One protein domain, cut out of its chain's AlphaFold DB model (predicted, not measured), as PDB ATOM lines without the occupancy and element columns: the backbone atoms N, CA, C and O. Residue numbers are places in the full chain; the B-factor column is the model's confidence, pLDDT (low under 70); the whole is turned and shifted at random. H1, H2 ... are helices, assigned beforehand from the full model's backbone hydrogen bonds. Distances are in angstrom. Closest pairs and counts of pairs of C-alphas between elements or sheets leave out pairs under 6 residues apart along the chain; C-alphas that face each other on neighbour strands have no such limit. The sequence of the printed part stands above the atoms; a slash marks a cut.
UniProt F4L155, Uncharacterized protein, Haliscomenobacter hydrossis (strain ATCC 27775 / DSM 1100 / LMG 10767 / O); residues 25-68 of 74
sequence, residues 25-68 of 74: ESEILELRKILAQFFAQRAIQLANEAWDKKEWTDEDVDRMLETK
ATOM      1  N   GLU A  25     146.217 190.663 186.769       86.12
ATOM      2  CA  GLU A  25     145.026 189.891 186.382       86.12
ATOM      3  C   GLU A  25     144.701 190.001 184.882       86.12
ATOM      4  O   GLU A  25     144.281 189.015 184.270       86.12
ATOM      5  N   SER A  26     144.936 191.167 184.270       91.00
ATOM      6  CA  SER A  26     144.753 191.379 182.829       91.00
ATOM      7  C   SER A  26     145.699 190.523 181.993       91.00
ATOM      8  O   SER A  26     145.260 189.877 181.044       91.00
ATOM      9  N   GLU A  27     146.972 190.444 182.379       88.75
ATOM     10  CA  GLU A  27     147.969 189.629 181.676       88.75
ATOM     11  C   GLU A  27     147.675 188.130 181.837       88.75
ATOM     12  O   GLU A  27     147.789 187.356 180.885       88.75
ATOM     13  N   ILE A  28     147.202 187.707 183.017       86.56
ATOM     14  CA  ILE A  28     146.738 186.328 183.241       86.56
ATOM     15  C   ILE A  28     145.539 186.009 182.335       86.56
ATOM     16  O   ILE A  28     145.451 184.906 181.782       86.56
ATOM     17  N   LEU A  29     144.606 186.948 182.170       90.62
ATOM     18  CA  LEU A  29     143.459 186.774 181.282       90.62
ATOM     19  C   LEU A  29     143.891 186.657 179.812       90.62
ATOM     20  O   LEU A  29     143.363 185.808 179.091       90.62
ATOM     21  N   GLU A  30     144.843 187.471 179.365       92.06
ATOM     22  CA  GLU A  30     145.399 187.391 178.010       92.06
ATOM     23  C   GLU A  30     146.094 186.055 177.760       92.06
ATOM     24  O   GLU A  30     145.802 185.381 176.770       92.06
ATOM     25  N   LEU A  31     146.915 185.598 178.704       88.38
ATOM     26  CA  LEU A  31     147.541 184.283 178.633       88.38
ATOM     27  C   LEU A  31     146.497 183.161 178.513       88.38
ATOM     28  O   LEU A  31     146.642 182.257 177.687       88.38
ATOM     29  N   ARG A  32     145.416 183.217 179.304       87.81
ATOM     30  CA  ARG A  32     144.318 182.240 179.209       87.81
ATOM     31  C   ARG A  32     143.675 182.239 177.825       87.81
ATOM     32  O   ARG A  32     143.359 181.163 177.320       87.81
ATOM     33  N   LYS A  33     143.502 183.409 177.204       94.62
ATOM     34  CA  LYS A  33     142.970 183.515 175.836       94.62
ATOM     35  C   LYS A  33     143.913 182.883 174.815       94.62
ATOM     36  O   LYS A  33     143.443 182.121 173.976       94.62
ATOM     37  N   ILE A  34     145.221 183.125 174.925       94.38
ATOM     38  CA  ILE A  34     146.232 182.520 174.040       94.38
ATOM     39  C   ILE A  34     146.193 180.990 174.148       94.38
ATOM     40  O   ILE A  34     146.130 180.295 173.134       94.38
ATOM     41  N   LEU A  35     146.155 180.453 175.371       91.88
ATOM     42  CA  LEU A  35     146.047 179.009 175.596       91.88
ATOM     43  C   LEU A  35     144.737 178.440 175.034       91.88
ATOM     44  O   LEU A  35     144.752 177.406 174.367       91.88
ATOM     45  N   ALA A  36     143.608 179.117 175.260       94.31
ATOM     46  CA  ALA A  36     142.318 178.701 174.717       94.31
ATOM     47  C   ALA A  36     142.333 178.669 173.181       94.31
ATOM     48  O   ALA A  36     141.858 177.705 172.583       94.31
ATOM     49  N   GLN A  37     142.930 179.680 172.548       96.94
ATOM     50  CA  GLN A  37     143.068 179.746 171.097       96.94
ATOM     51  C   GLN A  37     143.958 178.622 170.554       96.94
ATOM     52  O   GLN A  37     143.581 177.981 169.576       96.94
ATOM     53  N   PHE A  38     145.080 178.325 171.217       95.06
ATOM     54  CA  PHE A  38     145.952 177.205 170.852       95.06
ATOM     55  C   PHE A  38     145.195 175.867 170.858       95.06
ATOM     56  O   PHE A  38     145.256 175.100 169.893       95.06
ATOM     57  N   PHE A  39     144.430 175.589 171.918       94.31
ATOM     58  CA  PHE A  39     143.643 174.357 171.991       94.31
ATOM     59  C   PHE A  39     142.487 174.332 170.988       94.31
ATOM     60  O   PHE A  39     142.228 173.279 170.408       94.31
ATOM     61  N   ALA A  40     141.829 175.467 170.739       96.62
ATOM     62  CA  ALA A  40     140.766 175.566 169.742       96.62
ATOM     63  C   ALA A  40     141.288 175.276 168.327       96.62
ATOM     64  O   ALA A  40     140.696 174.472 167.609       96.62
ATOM     65  N   GLN A  41     142.429 175.858 167.948       97.38
ATOM     66  CA  GLN A  41     143.070 175.597 166.656       97.38
ATOM     67  C   GLN A  41     143.432 174.119 166.496       97.38
ATOM     68  O   GLN A  41     143.124 173.514 165.471       97.38
ATOM     69  N   ARG A  42     144.012 173.508 167.535       96.00
ATOM     70  CA  ARG A  42     144.335 172.080 167.521       96.00
ATOM     71  C   ARG A  42     143.087 171.200 167.417       96.00
ATOM     72  O   ARG A  42     143.112 170.200 166.709       96.00
ATOM     73  N   ALA A  43     142.003 171.552 168.106       96.00
ATOM     74  CA  ALA A  43     140.743 170.817 168.021       96.00
ATOM     75  C   ALA A  43     140.137 170.879 166.611       96.00
ATOM     76  O   ALA A  43     139.700 169.851 166.100       96.00
ATOM     77  N   ILE A  44     140.165 172.053 165.969       95.12
ATOM     78  CA  ILE A  44     139.720 172.230 164.578       95.12
ATOM     79  C   ILE A  44     140.578 171.389 163.632       95.12
ATOM     80  O   ILE A  44     140.040 170.668 162.800       95.12
ATOM     81  N   GLN A  45     141.903 171.422 163.791       96.75
ATOM     82  CA  GLN A  45     142.804 170.618 162.969       96.75
ATOM     83  C   GLN A  45     142.495 169.120 163.093       96.75
ATOM     84  O   GLN A  45     142.346 168.443 162.083       96.75
ATOM     85  N   LEU A  46     142.339 168.611 164.317       95.56
ATOM     86  CA  LEU A  46     142.002 167.203 164.546       95.56
ATOM     87  C   LEU A  46     140.625 166.831 163.979       95.56
ATOM     88  O   LEU A  46     140.439 165.708 163.518       95.56
ATOM     89  N   ALA A  47     139.659 167.754 164.018       91.56
ATOM     90  CA  ALA A  47     138.353 167.549 163.401       91.56
ATOM     91  C   ALA A  47     138.470 167.436 161.873       91.56
ATOM     92  O   ALA A  47     137.899 166.509 161.308       91.56
ATOM     93  N   ASN A  48     139.260 168.305 161.236       92.44
ATOM     94  CA  ASN A  48     139.534 168.242 159.798       92.44
ATOM     95  C   ASN A  48     140.278 166.950 159.420       92.44
ATOM     96  O   ASN A  48     139.875 166.256 158.499       92.44
ATOM     97  N   GLU A  49     141.300 166.549 160.180       95.00
ATOM     98  CA  GLU A  49     142.010 165.283 159.938       95.00
ATOM     99  C   GLU A  49     141.073 164.067 160.047       95.00
ATOM    100  O   GLU A  49     141.171 163.114 159.272       95.00
ATOM    101  N   ALA A  50     140.153 164.083 161.017       92.38
ATOM    102  CA  ALA A  50     139.155 163.031 161.174       92.38
ATOM    103  C   ALA A  50     138.107 163.041 160.050       92.38
ATOM    104  O   ALA A  50     137.649 161.965 159.662       92.38
ATOM    105  N   TRP A  51     137.747 164.229 159.560       89.25
ATOM    106  CA  TRP A  51     136.865 164.443 158.415       89.25
ATOM    107  C   TRP A  51     137.467 163.834 157.149       89.25
ATOM    108  O   TRP A  51     136.882 162.923 156.562       89.25
ATOM    109  N   ASP A  52     138.694 164.237 156.818       92.75
ATOM    110  CA  ASP A  52     139.413 163.786 155.627       92.75
ATOM    111  C   ASP A  52     139.662 162.274 155.661       92.75
ATOM    112  O   ASP A  52     139.410 161.567 154.688       92.75
ATOM    113  N   LYS A  53     140.098 161.735 156.809       94.25
ATOM    114  CA  LYS A  53     140.382 160.297 156.958       94.25
ATOM    115  C   LYS A  53     139.149 159.414 156.767       94.25
ATOM    116  O   LYS A  53     139.288 158.242 156.420       94.25
ATOM    117  N   LYS A  54     137.965 159.930 157.086       90.81
ATOM    118  CA  LYS A  54     136.706 159.199 156.925       90.81
ATOM    119  C   LYS A  54     136.035 159.475 155.584       90.81
ATOM    120  O   LYS A  54     134.949 158.945 155.375       90.81
ATOM    121  N   GLU A  55     136.686 160.269 154.728       92.38
ATOM    122  CA  GLU A  55     136.166 160.722 153.437       92.38
ATOM    123  C   GLU A  55     134.762 161.311 153.584       92.38
ATOM    124  O   GLU A  55     133.878 161.063 152.767       92.38
ATOM    125  N   TRP A  56     134.551 162.049 154.680       89.31
ATOM    126  CA  TRP A  56     133.236 162.573 154.986       89.31
ATOM    127  C   TRP A  56     132.807 163.619 153.961       89.31
ATOM    128  O   TRP A  56     133.597 164.463 153.531       89.31
ATOM    129  N   THR A  57     131.534 163.560 153.586       90.00
ATOM    130  CA  THR A  57     130.911 164.503 152.652       90.00
ATOM    131  C   THR A  57     129.788 165.287 153.325       90.00
ATOM    132  O   THR A  57     129.414 165.022 154.472       90.00
ATOM    133  N   ASP A  58     129.233 166.269 152.618       86.12
ATOM    134  CA  ASP A  58     128.113 167.067 153.123       86.12
ATOM    135  C   ASP A  58     126.903 166.177 153.476       86.12
ATOM    136  O   ASP A  58     126.248 166.392 154.496       86.12
ATOM    137  N   GLU A  59     126.690 165.081 152.738       85.75
ATOM    138  CA  GLU A  59     125.659 164.082 153.042       85.75
ATOM    139  C   GLU A  59     125.884 163.379 154.393       85.75
ATOM    140  O   GLU A  59     124.932 162.947 155.054       85.75
ATOM    141  N   ASP A  60     127.136 163.259 154.840       85.44
ATOM    142  CA  ASP A  60     127.458 162.704 156.150       85.44
ATOM    143  C   ASP A  60     127.150 163.699 157.276       85.44
ATOM    144  O   ASP A  60     126.701 163.271 158.348       85.44
ATOM    145  N   VAL A  61     127.314 165.010 157.027       83.38
ATOM    146  CA  VAL A  61     126.822 166.061 157.938       83.38
ATOM    147  C   VAL A  61     125.311 165.968 158.055       83.38
ATOM    148  O   VAL A  61     124.793 165.902 159.172       83.38
ATOM    149  N   ASP A  62     124.610 165.914 156.924       84.56
ATOM    150  CA  ASP A  62     123.150 165.855 156.887       84.56
ATOM    151  C   ASP A  62     122.639 164.618 157.630       84.56
ATOM    152  O   ASP A  62     121.792 164.721 158.522       84.56
ATOM    153  N   ARG A  63     123.263 163.456 157.405       82.69
ATOM    154  CA  ARG A  63     122.952 162.233 158.154       82.69
ATOM    155  C   ARG A  63     123.199 162.386 159.658       82.69
ATOM    156  O   ARG A  63     122.410 161.878 160.461       82.69
ATOM    157  N   MET A  64     124.273 163.059 160.076       81.25
ATOM    158  CA  MET A  64     124.556 163.337 161.495       81.25
ATOM    159  C   MET A  64     123.544 164.308 162.124       81.25
ATOM    160  O   MET A  64     123.193 164.155 163.299       81.25
ATOM    161  N   LEU A  65     123.053 165.286 161.359       81.31
ATOM    162  CA  LEU A  65     122.014 166.224 161.789       81.31
ATOM    163  C   LEU A  65     120.651 165.526 161.929       81.31
ATOM    164  O   LEU A  65     119.930 165.752 162.908       81.31
ATOM    165  N   GLU A  66     120.324 164.628 161.000       78.81
ATOM    166  CA  GLU A  66     119.063 163.880 160.972       78.81
ATOM    167  C   GLU A  66     118.987 162.760 162.014       78.81
ATOM    168  O   GLU A  66     117.905 162.468 162.536       78.81
ATOM    169  N   THR A  67     120.123 162.170 162.400       67.19
ATOM    170  CA  THR A  67     120.179 161.058 163.373       67.19
ATOM    171  C   THR A  67     119.818 161.447 164.810       67.19
ATOM    172  O   THR A  67     119.898 160.609 165.705       67.19
ATOM    173  N   LYS A  68     119.349 162.681 165.064       63.69
ATOM    174  CA  LYS A  68     118.811 163.130 166.364       63.69
ATOM    175  C   LYS A  68     119.678 162.683 167.546       63.69
ATOM    176  O   LYS A  68     119.156 162.262 168.574       63.69
TER     177      LYS A  68
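Overview. This is residues 25 to 68 of the 74 residues of an uncharacterized protein of Haliscomenobacter hydrossis (strain ATCC 27775 / DSM 1100 / LMG 10767 / O) (UniProt F4L155). Look first for one long, straight helix, H1, which makes most of the length; a short helix, H2, turns off beyond its last residue, and the two make a lopsided L with no packed core. The printed part has 44 residues, with two named helices in the order H1, H2 and no named strand, and its class is all helix. It is extended, with a radius of gyration of the C-alphas of 16.1 A, and flat, spanning 46 by 23 by 11 A.

Arrangement. Begin with H1, residues 25 to 53; from there a tight link of 4 residues leads to H2, residues 58 to 66. H1 and H2 are apart, with no C-alpha of the one within 8 A of the other. Residues 25 to 47 of H1 stand free, and so do residues 61 to 68, of which 61 to 66 belong to H2. In H1 and H2 every O i to N i+4 pair is within hydrogen-bond range.

Along the chain. Find C-alpha 25 at (145.026, 189.891, 186.382); from there H1 runs 42.0 A to C-alpha 53 at (140.382, 160.297, 156.958). H2 measures 12.4 A and ends at C-alpha 66, at (119.063, 163.880, 160.972).

Size, cuts and confidence. The C-alphas farthest apart, those of Glu 25 and Glu 59, are 46.4 A apart. The printed part has no cut, and confidence is under 70 at residues 67 to 68.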